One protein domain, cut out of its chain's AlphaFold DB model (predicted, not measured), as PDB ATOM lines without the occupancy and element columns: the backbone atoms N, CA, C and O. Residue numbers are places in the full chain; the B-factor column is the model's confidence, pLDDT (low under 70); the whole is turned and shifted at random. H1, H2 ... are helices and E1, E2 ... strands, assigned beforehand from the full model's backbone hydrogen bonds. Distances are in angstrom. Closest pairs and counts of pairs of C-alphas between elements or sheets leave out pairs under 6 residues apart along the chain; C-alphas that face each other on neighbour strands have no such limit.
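This is residues 8 to 126 of the 128 residues of the protein "(rape) hypothetical protein" of Brassica napus (UniProt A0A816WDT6). A twisted sheet of five strands curls round one long helix, H3, which packs on one face of it, chiefly over E4 and E5. The short helices H1, H2 and H4 lie toward the E1 and E2 side of the sheet and only graze it. The printed part has 119 residues, with four named helices and five named strands in the order H1 E1 H2 H3 E2 H4 E3 E4 E5; the sheet order is E1 - E2 - E3 - E4 - E5, all antiparallel, and the class is mixed, helices and strands. The whole is compact, with a radius of gyration of the C-alphas of 14.8 A and spans of 43 by 36 by 24 A.

E3, residues 82 to 89, E4, residues 100 to 108, and E5, residues 117 to 125, form a meander, each strand the antiparallel neighbour of the one before. E3 and E4 are a hairpin, with N 84 and O 105 2.8 A apart, within hydrogen-bond range. E4 and E5 are a hairpin too, with N 106 and O 119 at 2.8 A. On the other side of E3 is E2, residues 59 to 66, with N 64 and O 85 at 2.9 A; E2 bends by 51 degrees at residue 62. The edge strand E1, residues 19 to 21, pairs with E2 through N 20 and O 65, 2.9 A. H3, residues 32 to 45, is on one face of this sheet, two layers in all, a helix over a sheet. Its closest C-alphas to E5 are those of Ala 40 and Cys 122, 5.2 A, and to E4 those of Ala 40 and Ala 103, 5.8 A. H1, residues 8 to 14, only grazes the sheet; its closest C-alphas to E1 are those of Ile 13 and Phe 19, 7.0 A. H2, residues 24 to 27, and H4, residues 73 to 76, also only graze the sheet. H2 and H4 are close but not clearly touching, with the C-alphas of Asp 26 and Cys 74 7.7 A apart. Every O i to N i+4 pair is within hydrogen-bond range in H1 and H3; H2 and H4 are too short for such a pair.

H1 begins at C-alpha 8, (40.743, 7.418, 7.127). H3 runs 20.1 A from C-alpha 32, (39.269, -8.522, -16.536). E2 is 21.0 A long, E3 22.1 A, E4 25.9 A and E5 25.6 A, ending at C-alpha 125, (27.987, 4.931, -2.598).

The C-alphas farthest apart are those of Gly 96 and Ile 112, 42.9 A. The printed part has no cut. The link from H3 to E2, residues 46 to 58, is long. The mean pLDDT of the printed part is 86.4; residues 10 to 17, 70 to 74 and 126 are under 70.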
ATOM      1  N   ASP A   8      39.722   7.375   6.075       73.12
ATOM      2  CA  ASP A   8      40.743   7.418   7.127       73.12
ATOM      3  C   ASP A   8      41.489   6.081   7.251       73.12
ATOM      4  O   ASP A   8      42.715   6.046   7.382       73.12
ATOM      5  N   GLU A   9      40.766   4.961   7.145       73.69
ATOM      6  CA  GLU A   9      41.359   3.623   7.118       73.69
ATOM      7  C   GLU A   9      42.216   3.430   5.860       73.69
ATOM      8  O   GLU A   9      43.348   2.961   5.957       73.69
ATOM      9  N   MET A  10      41.737   3.854   4.689       68.62
ATOM     10  CA  MET A  10      42.507   3.806   3.441       68.62
ATOM     11  C   MET A  10      43.812   4.600   3.545       68.62
ATOM     12  O   MET A  10      44.867   4.101   3.137       68.62
ATOM     13  N   ALA A  11      43.774   5.802   4.126       69.50
ATOM     14  CA  ALA A  11      44.963   6.624   4.348       69.50
ATOM     15  C   ALA A  11      45.952   5.934   5.300       69.50
ATOM     16  O   ALA A  11      47.142   5.825   4.995       69.50
ATOM     17  N   ALA A  12      45.461   5.389   6.417       67.00
ATOM     18  CA  ALA A  12      46.292   4.688   7.388       67.00
ATOM     19  C   ALA A  12      46.929   3.416   6.810       67.00
ATOM     20  O   ALA A  12      48.099   3.138   7.074       67.00
ATOM     21  N   ILE A  13      46.198   2.632   6.014       66.44
ATOM     22  CA  ILE A  13      46.707   1.353   5.508       66.44
ATOM     23  C   ILE A  13      47.607   1.539   4.273       66.44
ATOM     24  O   ILE A  13      48.549   0.762   4.090       66.44
ATOM     25  N   SER A  14      47.426   2.610   3.494       63.44
ATOM     26  CA  SER A  14      48.344   2.963   2.396       63.44
ATOM     27  C   SER A  14      49.790   3.142   2.880       63.44
ATOM     28  O   SER A  14      50.728   2.743   2.193       63.44
ATOM     29  N   THR A  15      49.994   3.622   4.114       63.31
ATOM     30  CA  THR A  15      51.337   3.752   4.717       63.31
ATOM     31  C   THR A  15      52.032   2.416   5.004       63.31
ATOM     32  O   THR A  15      53.253   2.377   5.136       63.31
ATOM     33  N   LYS A  16      51.288   1.302   5.065       65.31
ATOM     34  CA  LYS A  16      51.827  -0.038   5.355       65.31
ATOM     35  C   LYS A  16      52.325  -0.783   4.109       65.31
ATOM     36  O   LYS A  16      52.713  -1.940   4.221       65.31
ATOM     37  N   GLY A  17      52.275  -0.172   2.918       64.88
ATOM     38  CA  GLY A  17      52.812  -0.736   1.666       64.88
ATOM     39  C   GLY A  17      52.045  -1.936   1.078       64.88
ATOM     40  O   GLY A  17      52.404  -2.451   0.015       64.88
ATOM     41  N   GLN A  18      50.971  -2.375   1.739       73.50
ATOM     42  CA  GLN A  18      50.140  -3.513   1.320       73.50
ATOM     43  C   GLN A  18      49.065  -3.138   0.296       73.50
ATOM     44  O   GLN A  18      48.455  -4.028  -0.291       73.50
ATOM     45  N   PHE A  19      48.846  -1.839   0.088       81.25
ATOM     46  CA  PHE A  19      47.849  -1.293  -0.822       81.25
ATOM     47  C   PHE A  19      48.555  -0.632  -1.992       81.25
ATOM     48  O   PHE A  19      49.552   0.068  -1.814       81.25
ATOM     49  N   TYR A  20      48.051  -0.884  -3.191       84.81
ATOM     50  CA  TYR A  20      48.555  -0.278  -4.407       84.81
ATOM     51  C   TYR A  20      47.397   0.235  -5.249       84.81
ATOM     52  O   TYR A  20      46.506  -0.528  -5.616       84.81
ATOM     53  N   GLU A  21      47.406   1.532  -5.524       87.69
ATOM     54  CA  GLU A  21      46.449   2.171  -6.416       87.69
ATOM     55  C   GLU A  21      46.965   2.116  -7.853       87.69
ATOM     56  O   GLU A  21      48.093   2.536  -8.128       87.69
ATOM     57  N   LEU A  22      46.141   1.574  -8.749       87.12
ATOM     58  CA  LEU A  22      46.469   1.467 -10.167       87.12
ATOM     59  C   LEU A  22      46.455   2.843 -10.827       87.12
ATOM     60  O   LEU A  22      45.562   3.651 -10.569       87.12
ATOM     61  N   GLN A  23      47.421   3.085 -11.708       85.50
ATOM     62  CA  GLN A  23      47.395   4.239 -12.600       85.50
ATOM     63  C   GLN A  23      46.483   3.956 -13.798       85.50
ATOM     64  O   GLN A  23      46.206   2.806 -14.133       85.50
ATOM     65  N   GLU A  24      46.043   5.002 -14.495       81.12
ATOM     66  CA  GLU A  24      45.166   4.859 -15.666       81.12
ATOM     67  C   GLU A  24      45.802   3.996 -16.774       81.12
ATOM     68  O   GLU A  24      45.136   3.159 -17.380       81.12
ATOM     69  N   SER A  25      47.125   4.095 -16.952       80.19
ATOM     70  CA  SER A  25      47.890   3.231 -17.861       80.19
ATOM     71  C   SER A  25      47.824   1.747 -17.496       80.19
ATOM     72  O   SER A  25      47.886   0.896 -18.382       80.19
ATOM     73  N   ASP A  26      47.689   1.420 -16.207       79.00
ATOM     74  CA  ASP A  26      47.545   0.036 -15.748       79.00
ATOM     75  C   ASP A  26      46.147  -0.509 -16.072       79.00
ATOM     76  O   ASP A  26      45.987  -1.714 -16.256       79.00
ATOM     77  N   LEU A  27      45.126   0.347 -16.185       77.56
ATOM     78  CA  LEU A  27      43.763  -0.077 -16.521       77.56
ATOM     79  C   LEU A  27      43.643  -0.501 -17.991       77.56
ATOM     80  O   LEU A  27      42.967  -1.485 -18.287       77.56
ATOM     81  N   GLN A  28      44.358   0.172 -18.900       73.31
ATOM     82  CA  GLN A  28      44.242  -0.004 -20.357       73.31
ATOM     83  C   GLN A  28      44.633  -1.409 -20.875       73.31
ATOM     84  O   GLN A  28      44.350  -1.741 -22.022       73.31
ATOM     85  N   GLY A  29      45.250  -2.258 -20.042       73.94
ATOM     86  CA  GLY A  29      45.618  -3.643 -20.378       73.94
ATOM     87  C   GLY A  29      44.990  -4.722 -19.488       73.94
ATOM     88  O   GLY A  29      45.368  -5.887 -19.595       73.94
ATOM     89  N   ASN A  30      44.072  -4.361 -18.585       84.12
ATOM     90  CA  ASN A  30      43.501  -5.277 -17.593       84.12
ATOM     91  C   ASN A  30      41.971  -5.331 -17.694       84.12
ATOM     92  O   ASN A  30      41.259  -5.068 -16.728       84.12
ATOM     93  N   GLU A  31      41.466  -5.726 -18.868       84.81
ATOM     94  CA  GLU A  31      40.026  -5.813 -19.175       84.81
ATOM     95  C   GLU A  31      39.237  -6.695 -18.193       84.81
ATOM     96  O   GLU A  31      38.065  -6.449 -17.923       84.81
ATOM     97  N   TRP A  32      39.884  -7.684 -17.571       89.25
ATOM     98  CA  TRP A  32      39.269  -8.522 -16.536       89.25
ATOM     99  C   TRP A  32      38.844  -7.734 -15.281       89.25
ATOM    100  O   TRP A  32      38.002  -8.212 -14.522       89.25
ATOM    101  N   LEU A  33      39.362  -6.519 -15.057       93.00
ATOM    102  CA  LEU A  33      38.863  -5.626 -14.004       93.00
ATOM    103  C   LEU A  33      37.426  -5.173 -14.288       93.00
ATOM    104  O   LEU A  33      36.640  -5.037 -13.350       93.00
ATOM    105  N   HIS A  34      37.054  -5.006 -15.563       93.38
ATOM    106  CA  HIS A  34      35.665  -4.748 -15.941       93.38
ATOM    107  C   HIS A  34      34.786  -5.953 -15.618       93.38
ATOM    108  O   HIS A  34      33.738  -5.774 -15.010       93.38
ATOM    109  N   MET A  35      35.253  -7.177 -15.888       94.12
ATOM    110  CA  MET A  35      34.534  -8.395 -15.491       94.12
ATOM    111  C   MET A  35      34.288  -8.447 -13.969       94.12
ATOM    112  O   MET A  35      33.204  -8.814 -13.523       94.12
ATOM    113  N   TYR A  36      35.263  -8.039 -13.149       95.81
ATOM    114  CA  TYR A  36      35.095  -7.971 -11.691       95.81
ATOM    115  C   TYR A  36      34.054  -6.929 -11.266       95.81
ATOM    116  O   TYR A  36      33.224  -7.208 -10.397       95.81
ATOM    117  N   ALA A  37      34.071  -5.748 -11.891       96.12
ATOM    118  CA  ALA A  37      33.069  -4.712 -11.660       96.12
ATOM    119  C   ALA A  37      31.666  -5.169 -12.097       96.12
ATOM    120  O   ALA A  37      30.698  -4.957 -11.372       96.12
ATOM    121  N   GLU A  38      31.553  -5.857 -13.233       95.31
ATOM    122  CA  GLU A  38      30.294  -6.398 -13.748       95.31
ATOM    123  C   GLU A  38      29.712  -7.480 -12.836       95.31
ATOM    124  O   GLU A  38      28.512  -7.451 -12.561       95.31
ATOM    125  N   PHE A  39      30.533  -8.384 -12.287       95.00
ATOM    126  CA  PHE A  39      30.062  -9.352 -11.289       95.00
ATOM    127  C   PHE A  39      29.530  -8.672 -10.028       95.00
ATOM    128  O   PHE A  39      28.513  -9.106  -9.485       95.00
ATOM    129  N   ALA A  40      30.178  -7.601  -9.574       95.44
ATOM    130  CA  ALA A  40      29.729  -6.847  -8.408       95.44
ATOM    131  C   ALA A  40      28.437  -6.076  -8.686       95.44
ATOM    132  O   ALA A  40      27.500  -6.093  -7.887       95.44
ATOM    133  N   PHE A  41      28.345  -5.447  -9.854       95.19
ATOM    134  CA  PHE A  41      27.139  -4.757 -10.281       95.19
ATOM    135  C   PHE A  41      25.963  -5.726 -10.440       95.19
ATOM    136  O   PHE A  41      24.857  -5.454  -9.973       95.19
ATOM    137  N   HIS A  42      26.211  -6.899 -11.025       93.50
ATOM    138  CA  HIS A  42      25.213  -7.949 -11.137       93.50
ATOM    139  C   HIS A  42      24.774  -8.458  -9.763       93.50
ATOM    140  O   HIS A  42      23.574  -8.511  -9.506       93.50
ATOM    141  N   SER A  43      25.703  -8.765  -8.848       92.44
ATOM    142  CA  SER A  43      25.351  -9.255  -7.507       92.44
ATOM    143  C   SER A  43      24.510  -8.249  -6.718       92.44
ATOM    144  O   SER A  43      23.606  -8.649  -5.983       92.44
ATOM    145  N   LYS A  44      24.737  -6.946  -6.923       93.00
ATOM    146  CA  LYS A  44      23.936  -5.879  -6.314       93.00
ATOM    147  C   LYS A  44      22.481  -5.884  -6.782       93.00
ATOM    148  O   LYS A  44      21.580  -5.632  -5.980       93.00
ATOM    149  N   TRP A  45      22.263  -6.120  -8.070       91.88
ATOM    150  CA  TRP A  45      20.973  -5.898  -8.725       91.88
ATOM    151  C   TRP A  45      20.229  -7.173  -9.117       91.88
ATOM    152  O   TRP A  45      19.078  -7.074  -9.538       91.88
ATOM    153  N   ILE A  46      20.818  -8.358  -8.929       86.62
ATOM    154  CA  ILE A  46      20.238  -9.651  -9.332       86.62
ATOM    155  C   ILE A  46      18.810  -9.876  -8.805       86.62
ATOM    156  O   ILE A  46      17.997 -10.510  -9.468       86.62
ATOM    157  N   ALA A  47      18.481  -9.326  -7.633       85.94
ATOM    158  CA  ALA A  47      17.156  -9.442  -7.024       85.94
ATOM    159  C   ALA A  47      16.153  -8.353  -7.461       85.94
ATOM    160  O   ALA A  47      14.978  -8.428  -7.103       85.94
ATOM    161  N   HIS A  48      16.598  -7.319  -8.181       83.25
ATOM    162  CA  HIS A  48      15.851  -6.068  -8.357       83.25
ATOM    163  C   HIS A  48      15.756  -5.579  -9.807       83.25
ATOM    164  O   HIS A  48      14.850  -4.807 -10.114       83.25
ATOM    165  N   ALA A  49      16.642  -6.018 -10.701       78.31
ATOM    166  CA  ALA A  49      16.622  -5.651 -12.113       78.31
ATOM    167  C   ALA A  49      16.756  -6.898 -12.994       78.31
ATOM    168  O   ALA A  49      17.626  -7.738 -12.775       78.31
ATOM    169  N   SER A  50      15.895  -7.004 -14.007       76.94
ATOM    170  CA  SER A  50      15.896  -8.124 -14.957       76.94
ATOM    171  C   SER A  50      16.889  -7.943 -16.107       76.94
ATOM    172  O   SER A  50      17.290  -8.931 -16.717       76.94
ATOM    173  N   ASP A  51      17.295  -6.705 -16.406       88.69
ATOM    174  CA  ASP A  51      18.257  -6.398 -17.461       88.69
ATOM    175  C   ASP A  51      19.198  -5.265 -17.043       88.69
ATOM    176  O   ASP A  51      18.761  -4.154 -16.743       88.69
ATOM    177  N   LEU A  52      20.499  -5.559 -17.037       92.12
ATOM    178  CA  LEU A  52      21.551  -4.600 -16.702       92.12
ATOM    179  C   LEU A  52      22.297  -4.060 -17.927       92.12
ATOM    180  O   LEU A  52      23.075  -3.118 -17.790       92.12
ATOM    181  N   ARG A  53      22.046  -4.604 -19.126       92.06
ATOM    182  CA  ARG A  53      22.720  -4.192 -20.371       92.06
ATOM    183  C   ARG A  53      22.610  -2.691 -20.668       92.06
ATOM    184  O   ARG A  53      23.607  -2.145 -21.132       92.06
ATOM    185  N   PRO A  54      21.484  -1.999 -20.387       93.25
ATOM    186  CA  PRO A  54      21.389  -0.557 -20.622       93.25
ATOM    187  C   PRO A  54      22.401   0.280 -19.828       93.25
ATOM    188  O   PRO A  54      22.721   1.390 -20.242       93.25
ATOM    189  N   PHE A  55      22.910  -0.248 -18.709       93.00
ATOM    190  CA  PHE A  55      23.839   0.450 -17.816       93.00
ATOM    191  C   PHE A  55      25.312   0.126 -18.111       93.00
ATOM    192  O   PHE A  55      26.193   0.586 -17.385       93.00
ATOM    193  N   LEU A  56      25.591  -0.653 -19.161       93.12
ATOM    194  CA  LEU A  56      26.939  -0.987 -19.627       93.12
ATOM    195  C   LEU A  56      27.377  -0.065 -20.792       93.12
ATOM    196  O   LEU A  56      26.518   0.468 -21.501       93.12
ATOM    197  N   PRO A  57      28.693   0.105 -21.036       93.12
ATOM    198  CA  PRO A  57      29.810  -0.415 -20.240       93.12
ATOM    199  C   PRO A  57      29.962   0.323 -18.903       93.12
ATOM    200  O   PRO A  57      29.600   1.493 -18.781       93.12
ATOM    201  N   LEU A  58      30.515  -0.368 -17.903       94.19
ATOM    202  CA  LEU A  58      30.865   0.254 -16.626       94.19
ATOM    203  C   LEU A  58      32.131   1.103 -16.780       94.19
ATOM    204  O   LEU A  58      33.145   0.641 -17.309       94.19
ATOM    205  N   GLU A  59      32.090   2.322 -16.253       93.94
ATOM    206  CA  GLU A  59      33.246   3.204 -16.150       93.94
ATOM    207  C   GLU A  59      33.952   2.964 -14.809       93.94
ATOM    208  O   GLU A  59      33.438   3.333 -13.750       93.94
ATOM    209  N   ILE A  60      35.140   2.354 -14.850       94.31
ATOM    210  CA  ILE A  60      36.005   2.197 -13.675       94.31
ATOM    211  C   ILE A  60      36.681   3.537 -13.381       94.31
ATOM    212  O   ILE A  60      37.372   4.093 -14.227       94.31
ATOM    213  N   LYS A  61      36.498   4.041 -12.162       92.56
ATOM    214  CA  LYS A  61      37.083   5.302 -11.687       92.56
ATOM    215  C   LYS A  61      38.380   5.103 -10.933       92.56
ATOM    216  O   LYS A  61      39.284   5.925 -11.032       92.56
ATOM    217  N   LYS A  62      38.452   4.041 -10.133       91.81
ATOM    218  CA  LYS A  62      39.593   3.784  -9.258       91.81
ATOM    219  C   LYS A  62      39.690   2.307  -8.934       91.81
ATOM    220  O   LYS A  62      38.674   1.665  -8.677       91.81
ATOM    221  N   VAL A  63      40.917   1.798  -8.887       92.19
ATOM    222  CA  VAL A  63      41.204   0.442  -8.420       92.19
ATOM    223  C   VAL A  63      42.340   0.486  -7.415       92.19
ATOM    224  O   VAL A  63      43.414   1.020  -7.686       92.19
ATOM    225  N   THR A  64      42.113  -0.121  -6.257       90.75
ATOM    226  CA  THR A  64      43.152  -0.368  -5.261       90.75
ATOM    227  C   THR A  64      43.272  -1.863  -5.012       90.75
ATOM    228  O   THR A  64      42.278  -2.556  -4.816       90.75
ATOM    229  N   ILE A  65      44.499  -2.371  -5.022       90.62
ATOM    230  CA  ILE A  65      44.820  -3.779  -4.814       90.62
ATOM    231  C   ILE A  65      45.456  -3.935  -3.444       90.62
ATOM    232  O   ILE A  65      46.429  -3.252  -3.125       90.62
ATOM    233  N   GLN A  66      44.947  -4.882  -2.667       89.56
ATOM    234  CA  GLN A  66      45.589  -5.376  -1.465       89.56
ATOM    235  C   GLN A  66      46.115  -6.789  -1.706       89.56
ATOM    236  O   GLN A  66      45.361  -7.698  -2.049       89.56
ATOM    237  N   THR A  67      47.405  -7.000  -1.468       88.44
ATOM    238  CA  THR A  67      48.003  -8.339  -1.471       88.44
ATOM    239  C   THR A  67      49.129  -8.434  -0.447       88.44
ATOM    240  O   THR A  67      49.749  -7.433  -0.087       88.44
ATOM    241  N   LYS A  68      49.364  -9.651   0.054       83.44
ATOM    242  CA  LYS A  68      50.507  -9.978   0.920       83.44
ATOM    243  C   LYS A  68      51.739 -10.408   0.119       83.44
ATOM    244  O   LYS A  68      52.791 -10.613   0.708       83.44
ATOM    245  N   GLU A  69      51.601 -10.586  -1.193       80.56
ATOM    246  CA  GLU A  69      52.694 -10.999  -2.065       80.56
ATOM    247  C   GLU A  69      53.641  -9.812  -2.296       80.56
ATOM    248  O   GLU A  69      53.261  -8.793  -2.885       80.56
ATOM    249  N   GLU A  70      54.879  -9.933  -1.812       69.56
ATOM    250  CA  GLU A  70      55.928  -8.931  -2.005       69.56
ATOM    251  C   GLU A  70      56.396  -8.949  -3.462       69.56
ATOM    252  O   GLU A  70      57.249  -9.734  -3.872       69.56
ATOM    253  N   SER A  71      55.785  -8.096  -4.276       67.62
ATOM    254  CA  SER A  71      56.073  -7.992  -5.701       67.62
ATOM    255  C   SER A  71      56.043  -6.536  -6.164       67.62
ATOM    256  O   SER A  71      55.470  -5.658  -5.507       67.62
ATOM    257  N   GLN A  72      56.692  -6.271  -7.303       67.00
ATOM    258  CA  GLN A  72      56.622  -4.962  -7.950       67.00
ATOM    259  C   GLN A  72      55.159  -4.592  -8.247       67.00
ATOM    260  O   GLN A  72      54.350  -5.486  -8.499       67.00
ATOM    261  N   PRO A  73      54.790  -3.301  -8.263       65.56
ATOM    262  CA  PRO A  73      53.389  -2.900  -8.368       65.56
ATOM    263  C   PRO A  73      52.643  -3.466  -9.588       65.56
ATOM    264  O   PRO A  73      51.526  -3.959  -9.451       65.56
ATOM    265  N   CYS A  74      53.299  -3.531 -10.750       63.91
ATOM    266  CA  CYS A  74      52.747  -4.147 -11.962       63.91
ATOM    267  C   CYS A  74      52.539  -5.671 -11.847       63.91
ATOM    268  O   CYS A  74      51.701  -6.245 -12.541       63.91
ATOM    269  N   MET A  75      53.272  -6.339 -10.952       70.06
ATOM    270  CA  MET A  75      53.133  -7.770 -10.671       70.06
ATOM    271  C   MET A  75      52.043  -8.048  -9.630       70.06
ATOM    272  O   MET A  75      51.469  -9.134  -9.648       70.06
ATOM    273  N   LYS A  76      51.666  -7.061  -8.799       75.25
ATOM    274  CA  LYS A  76      50.559  -7.192  -7.830       75.25
ATOM    275  C   LYS A  76      49.207  -7.447  -8.507       75.25
ATOM    276  O   LYS A  76      48.361  -8.118  -7.928       75.25
ATOM    277  N   LEU A  77      49.026  -6.995  -9.751       79.94
ATOM    278  CA  LEU A  77      47.873  -7.344 -10.599       79.94
ATOM    279  C   LEU A  77      47.766  -8.848 -10.875       79.94
ATOM    280  O   LEU A  77      46.672  -9.394 -11.004       79.94
ATOM    281  N   LYS A  78      48.915  -9.520 -10.958       81.56
ATOM    282  CA  LYS A  78      49.022 -10.951 -11.244       81.56
ATOM    283  C   LYS A  78      49.099 -11.800  -9.978       81.56
ATOM    284  O   LYS A  78      49.161 -13.019 -10.104       81.56
ATOM    285  N   ALA A  79      49.050 -11.180  -8.796       87.69
ATOM    286  CA  ALA A  79      49.106 -11.880  -7.519       87.69
ATOM    287  C   ALA A  79      48.061 -12.998  -7.463       87.69
ATOM    288  O   ALA A  79      46.920 -12.837  -7.926       87.69
ATOM    289  N   ASN A  80      48.453 -14.141  -6.910       89.69
ATOM    290  CA  ASN A  80      47.575 -15.301  -6.820       89.69
ATOM    291  C   ASN A  80      46.400 -15.018  -5.893       89.69
ATOM    292  O   ASN A  80      45.252 -15.314  -6.232       89.69
ATOM    293  N   ASN A  81      46.697 -14.380  -4.763       92.06
ATOM    294  CA  ASN A  81      45.719 -13.975  -3.772       92.06
ATOM    295  C   ASN A  81      45.747 -12.457  -3.614       92.06
ATOM    296  O   ASN A  81      46.743 -11.861  -3.187       92.06
ATOM    297  N   ALA A  82      44.630 -11.824  -3.946       93.06
ATOM    298  CA  ALA A  82      44.495 -10.379  -3.894       93.06
ATOM    299  C   ALA A  82      43.055  -9.975  -3.594       93.06
ATOM    300  O   ALA A  82      42.104 -10.698  -3.899       93.06
ATOM    301  N   ILE A  83      42.905  -8.799  -2.999       93.69
ATOM    302  CA  ILE A  83      41.619  -8.136  -2.834       93.69
ATOM    303  C   ILE A  83      41.652  -6.869  -3.682       93.69
ATOM    304  O   ILE A  83      42.580  -6.069  -3.575       93.69
ATOM    305  N   PHE A  84      40.645  -6.705  -4.523       93.94
ATOM    306  CA  PHE A  84      40.452  -5.561  -5.394       93.94
ATOM    307  C   PHE A  84      39.330  -4.705  -4.827       93.94
ATOM    308  O   PHE A  84      38.236  -5.197  -4.562       93.94
ATOM    309  N   TYR A  85      39.621  -3.424  -4.658       93.81
ATOM    310  CA  TYR A  85      38.682  -2.387  -4.272       93.81
ATOM    311  C   TYR A  85      38.449  -1.522  -5.500       93.81
ATOM    312  O   TYR A  85      39.363  -0.823  -5.939       93.81
ATOM    313  N   ILE A  86      37.264  -1.620  -6.089       94.62
ATOM    314  CA  ILE A  86      36.943  -0.989  -7.368       94.62
ATOM    315  C   ILE A  86      35.845   0.043  -7.138       94.62
ATOM    316  O   ILE A  86      34.776  -0.294  -6.628       94.62
ATOM    317  N   ILE A  87      36.105   1.289  -7.528       94.62
ATOM    318  CA  ILE A  87      35.083   2.329  -7.645       94.62
ATOM    319  C   ILE A  87      34.690   2.426  -9.112       94.62
ATOM    320  O   ILE A  87      35.561   2.581  -9.972       94.62
ATOM    321  N   PHE A  88      33.397   2.337  -9.405       95.06
ATOM    322  CA  PHE A  88      32.886   2.396 -10.773       95.06
ATOM    323  C   PHE A  88      31.481   2.996 -10.831       95.06
ATOM    324  O   PHE A  88      30.814   3.151  -9.809       95.06
ATOM    325  N   LYS A  89      31.008   3.304 -12.037       95.12
ATOM    326  CA  LYS A  89      29.607   3.660 -12.297       95.12
ATOM    327  C   LYS A  89      29.130   3.100 -13.630       95.12
ATOM    328  O   LYS A  89      29.941   2.821 -14.509       95.12
ATOM    329  N   GLY A  90      27.821   2.936 -13.766       92.38
ATOM    330  CA  GLY A  90      27.193   2.550 -15.026       92.38
ATOM    331  C   GLY A  90      26.860   3.743 -15.919       92.38
ATOM    332  O   GLY A  90      26.946   4.909 -15.516       92.38
ATOM    333  N   ASN A  91      26.422   3.433 -17.137       91.38
ATOM    334  CA  ASN A  91      25.758   4.375 -18.032       91.38
ATOM    335  C   ASN A  91      24.321   4.639 -17.541       91.38
ATOM    336  O   ASN A  91      23.347   4.106 -18.069       91.38
ATOM    337  N   GLY A  92      24.206   5.405 -16.457       89.94
ATOM    338  CA  GLY A  92      22.983   5.510 -15.664       89.94
ATOM    339  C   GLY A  92      22.924   4.454 -14.559       89.94
ATOM    340  O   GLY A  92      23.923   3.804 -14.250       89.94
ATOM    341  N   ASP A  93      21.751   4.305 -13.945       92.00
ATOM    342  CA  ASP A  93      21.565   3.416 -12.804       92.00
ATOM    343  C   ASP A  93      20.161   2.798 -12.764       92.00
ATOM    344  O   ASP A  93      19.193   3.511 -13.059       92.00
ATOM    345  N   PRO A  94      20.003   1.532 -12.334       90.44
ATOM    346  CA  PRO A  94      18.686   0.926 -12.159       90.44
ATOM    347  C   PRO A  94      17.776   1.669 -11.169       90.44
ATOM    348  O   PRO A  94      16.556   1.583 -11.290       90.44
ATOM    349  N   SER A  95      18.325   2.427 -10.211       88.31
ATOM    350  CA  SER A  95      17.533   3.278  -9.308       88.31
ATOM    351  C   SER A  95      16.989   4.552  -9.965       88.31
ATOM    352  O   SER A  95      16.150   5.230  -9.372       88.31
ATOM    353  N   GLY A  96      17.461   4.906 -11.165       87.75
ATOM    354  CA  GLY A  96      17.110   6.143 -11.867       87.75
ATOM    355  C   GLY A  96      17.891   7.384 -11.418       87.75
ATOM    356  O   GLY A  96      17.698   8.453 -11.994       87.75
ATOM    357  N   ALA A  97      18.786   7.269 -10.431       87.06
ATOM    358  CA  ALA A  97      19.667   8.350  -9.990       87.06
ATOM    359  C   ALA A  97      21.139   8.012 -10.282       87.06
ATOM    360  O   ALA A  97      21.518   6.854 -10.157       87.06
ATOM    361  N   PRO A  98      22.001   8.988 -10.619       85.19
ATOM    362  CA  PRO A  98      23.435   8.735 -10.734       85.19
ATOM    363  C   PRO A  98      24.008   8.213  -9.410       85.19
ATOM    364  O   PRO A  98      23.887   8.870  -8.375       85.19
ATOM    365  N   VAL A  99      24.620   7.029  -9.448       91.12
ATOM    366  CA  VAL A  99      25.212   6.358  -8.285       91.12
ATOM    367  C   VAL A  99      26.585   5.815  -8.669       91.12
ATOM    368  O   VAL A  99      26.762   5.255  -9.752       91.12
ATOM    369  N   GLU A 100      27.554   5.985  -7.774       94.56
ATOM    370  CA  GLU A 100      28.830   5.277  -7.843       94.56
ATOM    371  C   GLU A 100      28.779   4.033  -6.957       94.56
ATOM    372  O   GLU A 100      28.065   3.956  -5.956       94.56
ATOM    373  N   TYR A 101      29.551   3.031  -7.334       94.31
ATOM    374  CA  TYR A 101      29.593   1.742  -6.676       94.31
ATOM    375  C   TYR A 101      30.975   1.463  -6.133       94.31
ATOM    376  O   TYR A 101      31.984   1.837  -6.724       94.31
ATOM    377  N   GLN A 102      30.994   0.762  -5.009       95.31
ATOM    378  CA  GLN A 102      32.182   0.276  -4.337       95.31
ATOM    379  C   GLN A 102      32.132  -1.250  -4.328       95.31
ATOM    380  O   GLN A 102      31.330  -1.846  -3.606       95.31
ATOM    381  N   ALA A 103      32.967  -1.883  -5.148       95.31
ATOM    382  CA  ALA A 103      33.081  -3.333  -5.235       95.31
ATOM    383  C   ALA A 103      34.316  -3.846  -4.503       95.31
ATOM    384  O   ALA A 103      35.440  -3.439  -4.801       95.31
ATOM    385  N   VAL A 104      34.113  -4.803  -3.602       95.62
ATOM    386  CA  VAL A 104      35.201  -5.595  -3.029       95.62
ATOM    387  C   VAL A 104      35.207  -6.946  -3.726       95.62
ATOM    388  O   VAL A 104      34.227  -7.685  -3.650       95.62
ATOM    389  N   VAL A 105      36.317  -7.289  -4.375       95.75
ATOM    390  CA  VAL A 105      36.503  -8.583  -5.040       95.75
ATOM    391  C   VAL A 105      37.714  -9.283  -4.454       95.75
ATOM    392  O   VAL A 105      38.833  -8.790  -4.549       95.75
ATOM    393  N   ARG A 106      37.513 -10.447  -3.845       95.69
ATOM    394  CA  ARG A 106      38.593 -11.295  -3.343       95.69
ATOM    395  C   ARG A 106      38.838 -12.392  -4.359       95.69
ATOM    396  O   ARG A 106      37.965 -13.221  -4.599       95.69
ATOM    397  N   LYS A 107      40.045 -12.389  -4.911       94.56
ATOM    398  CA  LYS A 107      40.580 -13.448  -5.757       94.56
ATOM    399  C   LYS A 107      41.420 -14.385  -4.905       94.56
ATOM    400  O   LYS A 107      42.328 -13.929  -4.204       94.56
ATOM    401  N   THR A 108      41.161 -15.679  -5.025       94.50
ATOM    402  CA  THR A 108      42.039 -16.729  -4.512       94.50
ATOM    403  C   THR A 108      42.315 -17.782  -5.580       94.50
ATOM    404  O   THR A 108      41.461 -18.079  -6.418       94.50
ATOM    405  N   MET A 109      43.530 -18.331  -5.560       94.38
ATOM    406  CA  MET A 109      43.947 -19.441  -6.421       94.38
ATOM    407  C   MET A 109      44.588 -20.534  -5.563       94.38
ATOM    408  O   MET A 109      45.349 -20.238  -4.642       94.38
ATOM    409  N   ASP A 110      44.275 -21.794  -5.862       92.38
ATOM    410  CA  ASP A 110      44.735 -22.985  -5.126       92.38
ATOM    411  C   ASP A 110      46.067 -23.555  -5.660       92.38
ATOM    412  O   ASP A 110      46.590 -24.533  -5.130       92.38
ATOM    413  N   GLY A 111      46.635 -22.925  -6.694       89.56
ATOM    414  CA  GLY A 111      47.852 -23.366  -7.374       89.56
ATOM    415  C   GLY A 111      47.603 -24.330  -8.536       89.56
ATOM    416  O   GLY A 111      48.540 -24.623  -9.278       89.56
ATOM    417  N   ILE A 112      46.361 -24.781  -8.746       93.00
ATOM    418  CA  ILE A 112      45.969 -25.558  -9.922       93.00
ATOM    419  C   ILE A 112      45.727 -24.578 -11.084       93.00
ATOM    420  O   ILE A 112      44.939 -23.637 -10.952       93.00
ATOM    421  N   PRO A 113      46.388 -24.751 -12.244       89.75
ATOM    422  CA  PRO A 113      46.188 -23.865 -13.384       89.75
ATOM    423  C   PRO A 113      44.714 -23.776 -13.801       89.75
ATOM    424  O   PRO A 113      44.060 -24.790 -14.025       89.75
ATOM    425  N   GLY A 114      44.200 -22.551 -13.921       86.75
ATOM    426  CA  GLY A 114      42.814 -22.282 -14.322       86.75
ATOM    427  C   GLY A 114      41.784 -22.325 -13.188       86.75
ATOM    428  O   GLY A 114      40.649 -21.909 -13.405       86.75
ATOM    429  N   HIS A 115      42.153 -22.758 -11.979       93.31
ATOM    430  CA  HIS A 115      41.282 -22.667 -10.809       93.31
ATOM    431  C   HIS A 115      41.363 -21.279 -10.171       93.31
ATOM    432  O   HIS A 115      42.386 -20.866  -9.623       93.31
ATOM    433  N   ILE A 116      40.243 -20.563 -10.226       93.31
ATOM    434  CA  ILE A 116      40.068 -19.258  -9.602       93.31
ATOM    435  C   ILE A 116      38.764 -19.248  -8.812       93.31
ATOM    436  O   ILE A 116      37.718 -19.665  -9.307       93.31
ATOM    437  N   CYS A 117      38.826 -18.748  -7.582       95.06
ATOM    438  CA  CYS A 117      37.645 -18.417  -6.803       95.06
ATOM    439  C   CYS A 117      37.547 -16.895  -6.689       95.06
ATOM    440  O   CYS A 117      38.523 -16.218  -6.346       95.06
ATOM    441  N   LEU A 118      36.366 -16.370  -7.011       95.25
ATOM    442  CA  LEU A 118      36.028 -14.962  -6.878       95.25
ATOM    443  C   LEU A 118      34.889 -14.829  -5.878       95.25
ATOM    444  O   LEU A 118      33.801 -15.365  -6.075       95.25
ATOM    445  N   GLU A 119      35.142 -14.079  -4.818       96.00
ATOM    446  CA  GLU A 119      34.114 -13.656  -3.878       96.00
ATOM    447  C   GLU A 119      33.898 -12.160  -4.045       96.00
ATOM    448  O   GLU A 119      34.862 -11.394  -4.088       96.00
ATOM    449  N   VAL A 120      32.638 -11.750  -4.158       95.19
ATOM    450  CA  VAL A 120      32.274 -10.405  -4.600       95.19
ATOM    451  C   VAL A 120      31.227  -9.811  -3.668       95.19
ATOM    452  O   VAL A 120      30.247 -10.474  -3.332       95.19
ATOM    453  N   ASP A 121      31.423  -8.555  -3.284       94.38
ATOM    454  CA  ASP A 121      30.434  -7.729  -2.589       94.38
ATOM    455  C   ASP A 121      30.399  -6.327  -3.209       94.38
ATOM    456  O   ASP A 121      31.405  -5.852  -3.745       94.38
ATOM    457  N   CYS A 122      29.237  -5.678  -3.167       93.75
ATOM    458  CA  CYS A 122      29.004  -4.401  -3.829       93.75
ATOM    459  C   CYS A 122      28.115  -3.476  -2.993       93.75
ATOM    460  O   CYS A 122      26.961  -3.778  -2.676       93.75
ATOM    461  N   LEU A 123      28.631  -2.281  -2.717       90.31
ATOM    462  CA  LEU A 123      27.929  -1.223  -2.002       90.31
ATOM    463  C   LEU A 123      27.606  -0.075  -2.964       90.31
ATOM    464  O   LEU A 123      28.424   0.288  -3.805       90.31
ATOM    465  N   ALA A 124      26.403   0.487  -2.838       81.06
ATOM    466  CA  ALA A 124      26.056   1.742  -3.501       81.06
ATOM    467  C   ALA A 124      26.593   2.895  -2.645       81.06
ATOM    468  O   ALA A 124      26.309   2.953  -1.446       81.06
ATOM    469  N   TYR A 125      27.357   3.794  -3.252       71.94
ATOM    470  CA  TYR A 125      27.987   4.931  -2.598       71.94
ATOM    471  C   TYR A 125      27.503   6.221  -3.263       71.94
ATOM    472  O   TYR A 125      27.616   6.409  -4.473       71.94
ATOM    473  N   LYS A 126      26.922   7.125  -2.471       57.31
ATOM    474  CA  LYS A 126      26.616   8.472  -2.954       57.31
ATOM    475  C   LYS A 126      27.899   9.282  -2.896       57.31
ATOM    476  O   LYS A 126      28.388   9.546  -1.800       57.31
TER     477      LYS A 126